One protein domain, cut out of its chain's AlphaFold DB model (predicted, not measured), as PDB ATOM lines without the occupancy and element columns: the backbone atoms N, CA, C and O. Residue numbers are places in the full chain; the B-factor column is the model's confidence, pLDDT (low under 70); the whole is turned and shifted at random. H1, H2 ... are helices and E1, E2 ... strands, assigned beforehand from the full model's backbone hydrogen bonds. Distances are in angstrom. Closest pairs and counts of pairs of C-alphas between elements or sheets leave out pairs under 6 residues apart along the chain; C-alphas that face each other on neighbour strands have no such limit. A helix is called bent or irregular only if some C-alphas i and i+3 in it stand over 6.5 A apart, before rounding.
ATOM      1  N   GLN A  27     269.267 125.061 132.887       93.62
ATOM      2  CA  GLN A  27     268.210 124.583 133.785       93.62
ATOM      3  C   GLN A  27     266.885 125.327 133.570       93.62
ATOM      4  O   GLN A  27     265.873 124.971 134.175       93.62
ATOM      5  N   VAL A  28     266.869 126.352 132.712       93.44
ATOM      6  CA  VAL A  28     265.658 127.106 132.397       93.44
ATOM      7  C   VAL A  28     264.679 126.207 131.648       93.44
ATOM      8  O   VAL A  28     264.976 125.667 130.582       93.44
ATOM      9  N   THR A  29     263.484 126.051 132.212       93.81
ATOM     10  CA  THR A  29     262.398 125.251 131.637       93.81
ATOM     11  C   THR A  29     261.168 126.116 131.412       93.81
ATOM     12  O   THR A  29     260.967 127.107 132.110       93.81
ATOM     13  N   VAL A  30     260.291 125.707 130.490       94.06
ATOM     14  CA  VAL A  30     259.004 126.390 130.267       94.06
ATOM     15  C   VAL A  30     258.192 126.476 131.565       94.06
ATOM     16  O   VAL A  30     257.682 127.542 131.894       94.06
ATOM     17  N   ASN A  31     258.122 125.387 132.339       95.44
ATOM     18  CA  ASN A  31     257.397 125.377 133.612       95.44
ATOM     19  C   ASN A  31     258.019 126.339 134.640       95.44
ATOM     20  O   ASN A  31     257.300 127.074 135.314       95.44
ATOM     21  N   GLY A  32     259.354 126.375 134.726       95.75
ATOM     22  CA  GLY A  32     260.076 127.303 135.596       95.75
ATOM     23  C   GLY A  32     259.840 128.766 135.222       95.75
ATOM     24  O   GLY A  32     259.567 129.582 136.097       95.75
ATOM     25  N   GLU A  33     259.859 129.095 133.930       96.62
ATOM     26  CA  GLU A  33     259.634 130.460 133.440       96.62
ATOM     27  C   GLU A  33     258.180 130.919 133.599       96.62
ATOM     28  O   GLU A  33     257.943 132.082 133.931       96.62
ATOM     29  N   ILE A  34     257.202 130.019 133.447       96.69
ATOM     30  CA  ILE A  34     255.799 130.302 133.792       96.69
ATOM     31  C   ILE A  34     255.676 130.578 135.294       96.69
ATOM     32  O   ILE A  34     255.072 131.576 135.687       96.69
ATOM     33  N   GLY A  35     256.306 129.759 136.143       96.44
ATOM     34  CA  GLY A  35     256.340 130.003 137.586       96.44
ATOM     35  C   GLY A  35     257.014 131.329 137.951       96.44
ATOM     36  O   GLY A  35     256.495 132.078 138.782       96.44
ATOM     37  N   LYS A  36     258.112 131.675 137.269       96.56
ATOM     38  CA  LYS A  36     258.790 132.969 137.405       96.56
ATOM     39  C   LYS A  36     257.877 134.125 137.004       96.56
ATOM     40  O   LYS A  36     257.816 135.117 137.723       96.56
ATOM     41  N   LEU A  37     257.133 134.001 135.904       97.75
ATOM     42  CA  LEU A  37     256.164 135.011 135.476       97.75
ATOM     43  C   LEU A  37     255.071 135.226 136.535       97.75
ATOM     44  O   LEU A  37     254.790 136.372 136.888       97.75
ATOM     45  N   CYS A  38     254.499 134.151 137.082       97.00
ATOM     46  CA  CYS A  38     253.530 134.249 138.175       97.00
ATOM     47  C   CYS A  38     254.122 134.980 139.393       97.00
ATOM     48  O   CYS A  38     253.486 135.885 139.940       97.00
ATOM     49  N   GLY A  39     255.359 134.636 139.772       96.88
ATOM     50  CA  GLY A  39     256.104 135.308 140.836       96.88
ATOM     51  C   GLY A  39     256.319 136.798 140.562       96.88
ATOM     52  O   GLY A  39     256.019 137.619 141.423       96.88
ATOM     53  N   ASN A  40     256.764 137.166 139.356       97.88
ATOM     54  CA  ASN A  40     257.022 138.555 138.965       97.88
ATOM     55  C   ASN A  40     255.776 139.438 139.105       97.88
ATOM     56  O   ASN A  40     255.851 140.527 139.675       97.88
ATOM     57  N   ILE A  41     254.623 138.972 138.613       98.00
ATOM     58  CA  ILE A  41     253.372 139.740 138.670       98.00
ATOM     59  C   ILE A  41     252.904 139.928 140.116       98.00
ATOM     60  O   ILE A  41     252.558 141.041 140.518       98.00
ATOM     61  N   ALA A  42     252.906 138.861 140.914       96.81
ATOM     62  CA  ALA A  42     252.420 138.928 142.283       96.81
ATOM     63  C   ALA A  42     253.379 139.692 143.210       96.81
ATOM     64  O   ALA A  42     252.950 140.593 143.927       96.81
ATOM     65  N   LEU A  43     254.685 139.410 143.152       97.56
ATOM     66  CA  LEU A  43     255.691 140.128 143.942       97.56
ATOM     67  C   LEU A  43     255.829 141.593 143.515       97.56
ATOM     68  O   LEU A  43     256.133 142.432 144.357       97.56
ATOM     69  N   GLY A  44     255.523 141.935 142.258       97.94
ATOM     70  CA  GLY A  44     255.402 143.326 141.815       97.94
ATOM     71  C   GLY A  44     254.436 144.144 142.682       97.94
ATOM     72  O   GLY A  44     254.685 145.314 142.964       97.94
ATOM     73  N   ARG A  45     253.371 143.518 143.197       97.94
ATOM     74  CA  ARG A  45     252.433 144.163 144.128       97.94
ATOM     75  C   ARG A  45     253.015 144.357 145.526       97.94
ATOM     76  O   ARG A  45     252.704 145.352 146.180       97.94
ATOM     77  N   ASN A  46     253.875 143.445 145.967       97.19
ATOM     78  CA  ASN A  46     254.609 143.597 147.221       97.19
ATOM     79  C   ASN A  46     255.615 144.743 147.106       97.19
ATOM     80  O   ASN A  46     255.693 145.575 148.004       97.19
ATOM     81  N   PHE A  47     256.327 144.843 145.977       97.69
ATOM     82  CA  PHE A  47     257.215 145.974 145.696       97.69
ATOM     83  C   PHE A  47     256.467 147.310 145.628       97.69
ATOM     84  O   PHE A  47     257.008 148.330 146.042       97.69
ATOM     85  N   ALA A  48     255.208 147.307 145.182       98.25
ATOM     86  CA  ALA A  48     254.335 148.478 145.241       98.25
ATOM     87  C   ALA A  48     253.797 148.794 146.656       98.25
ATOM     88  O   ALA A  48     253.104 149.794 146.828       98.25
ATOM     89  N   GLY A  49     254.078 147.958 147.662       97.88
ATOM     90  CA  GLY A  49     253.682 148.179 149.056       97.88
ATOM     91  C   GLY A  49     252.211 147.890 149.368       97.88
ATOM     92  O   GLY A  49     251.709 148.362 150.384       97.88
ATOM     93  N   VAL A  50     251.509 147.138 148.510       98.25
ATOM     94  CA  VAL A  50     250.058 146.880 148.654       98.25
ATOM     95  C   VAL A  50     249.703 145.434 149.003       98.25
ATOM     96  O   VAL A  50     248.526 145.130 149.173       98.25
ATOM     97  N   HIS A  51     250.692 144.544 149.081       98.19
ATOM     98  CA  HIS A  51     250.516 143.133 149.430       98.19
ATOM     99  C   HIS A  51     251.702 142.605 150.239       98.19
ATOM    100  O   HIS A  51     252.810 143.144 150.178       98.19
ATOM    101  N   TRP A  52     251.461 141.524 150.979       97.94
ATOM    102  CA  TRP A  52     252.489 140.786 151.708       97.94
ATOM    103  C   TRP A  52     252.937 139.540 150.943       97.94
ATOM    104  O   TRP A  52     252.254 139.035 150.053       97.94
ATOM    105  N   HIS A  53     254.091 138.982 151.319       96.56
ATOM    106  CA  HIS A  53     254.571 137.730 150.722       96.56
ATOM    107  C   HIS A  53     253.577 136.569 150.904       96.56
ATOM    108  O   HIS A  53     253.424 135.747 150.002       96.56
ATOM    109  N   SER A  54     252.855 136.540 152.029       97.94
ATOM    110  CA  SER A  54     251.775 135.580 152.276       97.94
ATOM    111  C   SER A  54     250.655 135.666 151.241       97.94
ATOM    112  O   SER A  54     250.149 134.627 150.826       97.94
ATOM    113  N   ASP A  55     250.296 136.875 150.802       97.44
ATOM    114  CA  ASP A  55     249.196 137.098 149.857       97.44
ATOM    115  C   ASP A  55     249.554 136.530 148.482       97.44
ATOM    116  O   ASP A  55     248.744 135.842 147.862       97.44
ATOM    117  N   TYR A  56     250.799 136.751 148.043       95.00
ATOM    118  CA  TYR A  56     251.356 136.114 146.849       95.00
ATOM    119  C   TYR A  56     251.284 134.591 146.958       95.00
ATOM    120  O   TYR A  56     250.679 133.940 146.106       95.00
ATOM    121  N   PHE A  57     251.913 134.025 147.990       96.00
ATOM    122  CA  PHE A  57     252.123 132.584 148.053       96.00
ATOM    123  C   PHE A  57     250.796 131.827 148.176       96.00
ATOM    124  O   PHE A  57     250.556 130.873 147.440       96.00
ATOM    125  N   GLN A  58     249.895 132.283 149.049       98.00
ATOM    126  CA  GLN A  58     248.589 131.644 149.220       98.00
ATOM    127  C   GLN A  58     247.664 131.888 148.021       98.00
ATOM    128  O   GLN A  58     246.937 130.981 147.620       98.00
ATOM    129  N   GLY A  59     247.724 133.072 147.400       97.12
ATOM    130  CA  GLY A  59     246.974 133.363 146.178       97.12
ATOM    131  C   GLY A  59     247.382 132.460 145.011       97.12
ATOM    132  O   GLY A  59     246.522 131.963 144.284       97.12
ATOM    133  N   LEU A  60     248.681 132.183 144.875       96.75
ATOM    134  CA  LEU A  60     249.221 131.273 143.866       96.75
ATOM    135  C   LEU A  60     248.693 129.839 144.050       96.75
ATOM    136  O   LEU A  60     248.220 129.228 143.093       96.75
ATOM    137  N   LEU A  61     248.723 129.323 145.285       97.44
ATOM    138  CA  LEU A  61     248.226 127.980 145.607       97.44
ATOM    139  C   LEU A  61     246.711 127.854 145.404       97.44
ATOM    140  O   LEU A  61     246.239 126.830 144.907       97.44
ATOM    141  N   LEU A  62     245.947 128.895 145.746       98.31
ATOM    142  CA  LEU A  62     244.507 128.932 145.492       98.31
ATOM    143  C   LEU A  62     244.205 128.903 143.987       98.31
ATOM    144  O   LEU A  62     243.348 128.137 143.545       98.31
ATOM    145  N   GLY A  63     244.923 129.711 143.201       98.12
ATOM    146  CA  GLY A  63     244.791 129.736 141.744       98.12
ATOM    147  C   GLY A  63     245.128 128.390 141.101       98.12
ATOM    148  O   GLY A  63     244.379 127.919 140.246       98.12
ATOM    149  N   GLU A  64     246.200 127.735 141.557       98.38
ATOM    150  CA  GLU A  64     246.571 126.385 141.118       98.38
ATOM    151  C   GLU A  64     245.458 125.369 141.405       98.38
ATOM    152  O   GLU A  64     245.047 124.635 140.507       98.38
ATOM    153  N   ALA A  65     244.935 125.340 142.635       98.31
ATOM    154  CA  ALA A  65     243.871 124.412 143.016       98.31
ATOM    155  C   ALA A  65     242.597 124.614 142.175       98.31
ATOM    156  O   ALA A  65     241.987 123.641 141.722       98.31
ATOM    157  N   MET A  66     242.221 125.871 141.923       98.62
ATOM    158  CA  MET A  66     241.075 126.210 141.081       98.62
ATOM    159  C   MET A  66     241.282 125.758 139.630       98.62
ATOM    160  O   MET A  66     240.409 125.107 139.061       98.62
ATOM    161  N   ALA A  67     242.446 126.047 139.039       98.31
ATOM    162  CA  ALA A  67     242.756 125.643 137.669       98.31
ATOM    163  C   ALA A  67     242.735 124.116 137.505       98.31
ATOM    164  O   ALA A  67     242.128 123.612 136.564       98.31
ATOM    165  N   LEU A  68     243.329 123.374 138.447       98.50
ATOM    166  CA  LEU A  68     243.299 121.909 138.437       98.50
ATOM    167  C   LEU A  68     241.871 121.355 138.532       98.50
ATOM    168  O   LEU A  68     241.562 120.372 137.867       98.50
ATOM    169  N   THR A  69     241.003 121.997 139.317       98.50
ATOM    170  CA  THR A  69     239.591 121.600 139.445       98.50
ATOM    171  C   THR A  69     238.850 121.811 138.128       98.50
ATOM    172  O   THR A  69     238.205 120.896 137.632       98.50
ATOM    173  N   ILE A  70     239.022 122.979 137.503       98.62
ATOM    174  CA  ILE A  70     238.419 123.286 136.198       98.62
ATOM    175  C   ILE A  70     238.882 122.287 135.131       98.62
ATOM    176  O   ILE A  70     238.066 121.793 134.360       98.62
ATOM    177  N   LEU A  71     240.177 121.964 135.087       98.31
ATOM    178  CA  LEU A  71     240.712 120.999 134.122       98.31
ATOM    179  C   LEU A  71     240.167 119.583 134.359       98.31
ATOM    180  O   LEU A  71     239.818 118.902 133.394       98.31
ATOM    181  N   ALA A  72     240.034 119.164 135.621       97.00
ATOM    182  CA  ALA A  72     239.426 117.883 135.976       97.00
ATOM    183  C   ALA A  72     237.947 117.808 135.554       97.00
ATOM    184  O   ALA A  72     237.514 116.782 135.025       97.00
ATOM    185  N   ASP A  73     237.194 118.898 135.733       97.56
ATOM    186  CA  ASP A  73     235.788 119.005 135.323       97.56
ATOM    187  C   ASP A  73     235.631 119.044 133.793       97.56
ATOM    188  O   ASP A  73     234.665 118.512 133.244       97.56
ATOM    189  N   GLN A  74     236.592 119.645 133.084       97.06
ATOM    190  CA  GLN A  74     236.611 119.695 131.620       97.06
ATOM    191  C   GLN A  74     237.009 118.360 130.989       97.06
ATOM    192  O   GLN A  74     236.461 118.009 129.945       97.06
ATOM    193  N   ARG A  75     237.918 117.592 131.606       95.06
ATOM    194  CA  ARG A  75     238.408 116.310 131.074       95.06
ATOM    195  C   ARG A  75     237.302 115.378 130.536       95.06
ATOM    196  O   ARG A  75     237.454 114.914 129.408       95.06
ATOM    197  N   PRO A  76     236.204 115.072 131.260       94.69
ATOM    198  CA  PRO A  76     235.164 114.162 130.767       94.69
ATOM    199  C   PRO A  76     234.338 114.716 129.594       94.69
ATOM    200  O   PRO A  76     233.533 113.980 129.029       94.69
ATOM    201  N   THR A  77     234.497 115.994 129.231       96.19
ATOM    202  CA  THR A  77     233.766 116.614 128.114       96.19
ATOM    203  C   THR A  77     234.408 116.341 126.751       96.19
ATOM    204  O   THR A  77     233.760 116.530 125.720       96.19
ATOM    205  N   PHE A  78     235.655 115.862 126.726       95.81
ATOM    206  CA  PHE A  78     236.347 115.504 125.492       95.81
ATOM    207  C   PHE A  78     235.915 114.111 125.021       95.81
ATOM    208  O   PHE A  78     236.066 113.122 125.734       95.81
ATOM    209  N   GLY A  79     235.375 114.027 123.801       95.12
ATOM    210  CA  GLY A  79     234.945 112.761 123.189       95.12
ATOM    211  C   GLY A  79     236.082 111.920 122.594       95.12
ATOM    212  O   GLY A  79     235.838 110.824 122.095       95.12
ATOM    213  N   GLU A  80     237.312 112.433 122.609       95.50
ATOM    214  CA  GLU A  80     238.513 111.736 122.150       95.50
ATOM    215  C   GLU A  80     239.148 110.899 123.268       95.50
ATOM    216  O   GLU A  80     238.900 111.108 124.456       95.50
ATOM    217  N   ALA A  81     239.995 109.935 122.899       93.56
ATOM    218  CA  ALA A  81     240.765 109.176 123.877       93.56
ATOM    219  C   ALA A  81     241.827 110.086 124.518       93.56
ATOM    220  O   ALA A  81     242.905 110.284 123.961       93.56
ATOM    221  N   PHE A  82     241.513 110.632 125.693       93.00
ATOM    222  CA  PHE A  82     242.347 111.599 126.396       93.00
ATOM    223  C   PHE A  82     242.708 111.105 127.800       93.00
ATOM    224  O   PHE A  82     241.844 110.878 128.644       93.00
ATOM    225  N   SER A  83     244.007 110.938 128.065       92.12
ATOM    226  CA  SER A  83     244.513 110.436 129.353       92.12
ATOM    227  C   SER A  83     244.563 111.491 130.468       92.12
ATOM    228  O   SER A  83     244.957 111.156 131.584       92.12
ATOM    229  N   GLY A  84     244.158 112.732 130.187       95.38
ATOM    230  CA  GLY A  84     244.190 113.851 131.127       95.38
ATOM    231  C   GLY A  84     245.365 114.807 130.911       95.38
ATOM    232  O   GLY A  84     246.302 114.537 130.155       95.38
ATOM    233  N   PHE A  85     245.302 115.949 131.586       97.50
ATOM    234  CA  PHE A  85     246.326 116.985 131.576       97.50
ATOM    235  C   PHE A  85     247.402 116.659 132.605       97.50
ATOM    236  O   PHE A  85     247.109 116.556 133.794       97.50
ATOM    237  N   VAL A  86     248.656 116.542 132.169       97.38
ATOM    238  CA  VAL A  86     249.800 116.326 133.066       97.38
ATOM    239  C   VAL A  86     250.399 117.676 133.452       97.38
ATOM    240  O   VAL A  86     250.942 118.379 132.602       97.38
ATOM    241  N   ILE A  87     250.311 118.037 134.732       97.56
ATOM    242  CA  ILE A  87     250.728 119.343 135.258       97.56
ATOM    243  C   ILE A  87     251.754 119.154 136.376       97.56
ATOM    244  O   ILE A  87     251.516 118.407 137.325       97.56
ATOM    245  N   THR A  88     252.885 119.861 136.291       97.75
ATOM    246  CA  THR A  88     253.835 119.999 137.408       97.75
ATOM    247  C   THR A  88     253.441 121.203 138.254       97.75
ATOM    248  O   THR A  88     253.477 122.337 137.786       97.75
ATOM    249  N   LYS A  89     253.071 120.944 139.503       97.25
ATOM    250  CA  LYS A  89     252.625 121.938 140.478       97.25
ATOM    251  C   LYS A  89     253.772 122.812 140.987       97.25
ATOM    252  O   LYS A  89     254.943 122.438 140.894       97.25
ATOM    253  N   PHE A  90     253.444 123.927 141.637       95.81
ATOM    254  CA  PHE A  90     254.411 124.847 142.249       95.81
ATOM    255  C   PHE A  90     255.281 124.202 143.334       95.81
ATOM    256  O   PHE A  90     256.408 124.631 143.559       95.81
ATOM    257  N   ASN A  91     254.791 123.148 143.990       95.12
ATOM    258  CA  ASN A  91     255.568 122.369 144.958       95.12
ATOM    259  C   ASN A  91     256.467 121.288 144.311       95.12
ATOM    260  O   ASN A  91     257.048 120.478 145.028       95.12
ATOM    261  N   GLY A  92     256.529 121.220 142.977       95.75
ATOM    262  CA  GLY A  92     257.321 120.251 142.215       95.75
ATOM    263  C   GLY A  92     256.662 118.885 141.996       95.75
ATOM    264  O   GLY A  92     257.190 118.072 141.240       95.75
ATOM    265  N   THR A  93     255.508 118.605 142.611       97.88
ATOM    266  CA  THR A  93     254.773 117.352 142.365       97.88
ATOM    267  C   THR A  93     254.057 117.390 141.017       97.88
ATOM    268  O   THR A  93     253.577 118.437 140.596       97.88
ATOM    269  N   THR A  94     253.962 116.250 140.333       97.94
ATOM    270  CA  THR A  94     253.193 116.130 139.085       97.94
ATOM    271  C   THR A  94     251.847 115.470 139.352       97.94
ATOM    272  O   THR A  94     251.771 114.500 140.107       97.94
ATOM    273  N   VAL A  95     250.793 115.983 138.724       97.62
ATOM    274  CA  VAL A  95     249.436 115.425 138.767       97.62
ATOM    275  C   VAL A  95     248.893 115.240 137.355       97.62
ATOM    276  O   VAL A  95     249.279 115.972 136.445       97.62
ATOM    277  N   THR A  96     247.973 114.290 137.195       97.69
ATOM    278  CA  THR A  96     247.165 114.142 135.981       97.69
ATOM    279  C   THR A  96     245.713 114.432 136.330       97.69
ATOM    280  O   THR A  96     245.149 113.740 137.182       97.69
ATOM    281  N   VAL A  97     245.127 115.451 135.701       95.25
ATOM    282  CA  VAL A  97     243.727 115.864 135.910       95.25
ATOM    283  C   VAL A  97     242.876 115.674 134.679       95.25
ATOM    284  O   VAL A  97     243.389 115.776 133.547       95.25
TER     285      VAL A  97
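This is residues 27 to 97 of the 97 residues of an uncharacterized protein of Acidobacteria bacterium (UniProt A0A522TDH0). Two helices, H1 and the longer H2, make a V that is joined at its narrow end by a tight turn, and a small two-stranded hairpin, E1 and E2, folds back into the open mouth of the V. Residues 77 to 82 stick out at the far end of H2. The printed part has 71 residues, with two named helices followed by two named strands, in the order H1, H2, E1, E2; the sheet E1 - E2 is antiparallel, and the class is mostly helix. The whole is loose, with a radius of gyration of the C-alphas of 14.8 A, and elongated, spanning 48 by 28 by 16 A.

H1, residues 30 to 47, begins at C-alpha 30 (259.004, 126.390, 130.267), measures 25.0 A and has a kink of 29 degrees near residue 41. H2, residues 53 to 77, measures 37.3 A. It is irregular, but only just: C-alphas 73 and 76 are 6.7 A apart. E1 is residues 86 to 88, and E2, residues 94 to 96, ends at C-alpha 96 (247.165, 114.142, 135.981).

H1 and H2 form a helical hairpin, running opposite ways at a steep tilt of 42 degrees. They touch through residues 38 to 46 of H1 and 53 to 60 of H2 alone; their closest C-alphas, those of Ala 42 and Tyr 56, are 5.5 A apart. O i to N i+4 pairs are within hydrogen-bond range in 12 of 14 cases in H1 and 19 of 21 in H2. E1 and E2 form an antiparallel hairpin, with N 87 and O 95 at 2.9 A and N 95 and O 87 at 2.9 A, within hydrogen-bond range. The closest C-alphas of H1 and E1, those of Asn 31 and Thr 88, are 7.5 A apart. E2 is apart from H1 and from H2.

The two C-alphas farthest apart, those of Gly 49 and Ala 81, are 48.2 A apart. The printed part has no cut and no long link. Its mean pLDDT is 96.8, and no printed residue is under 70.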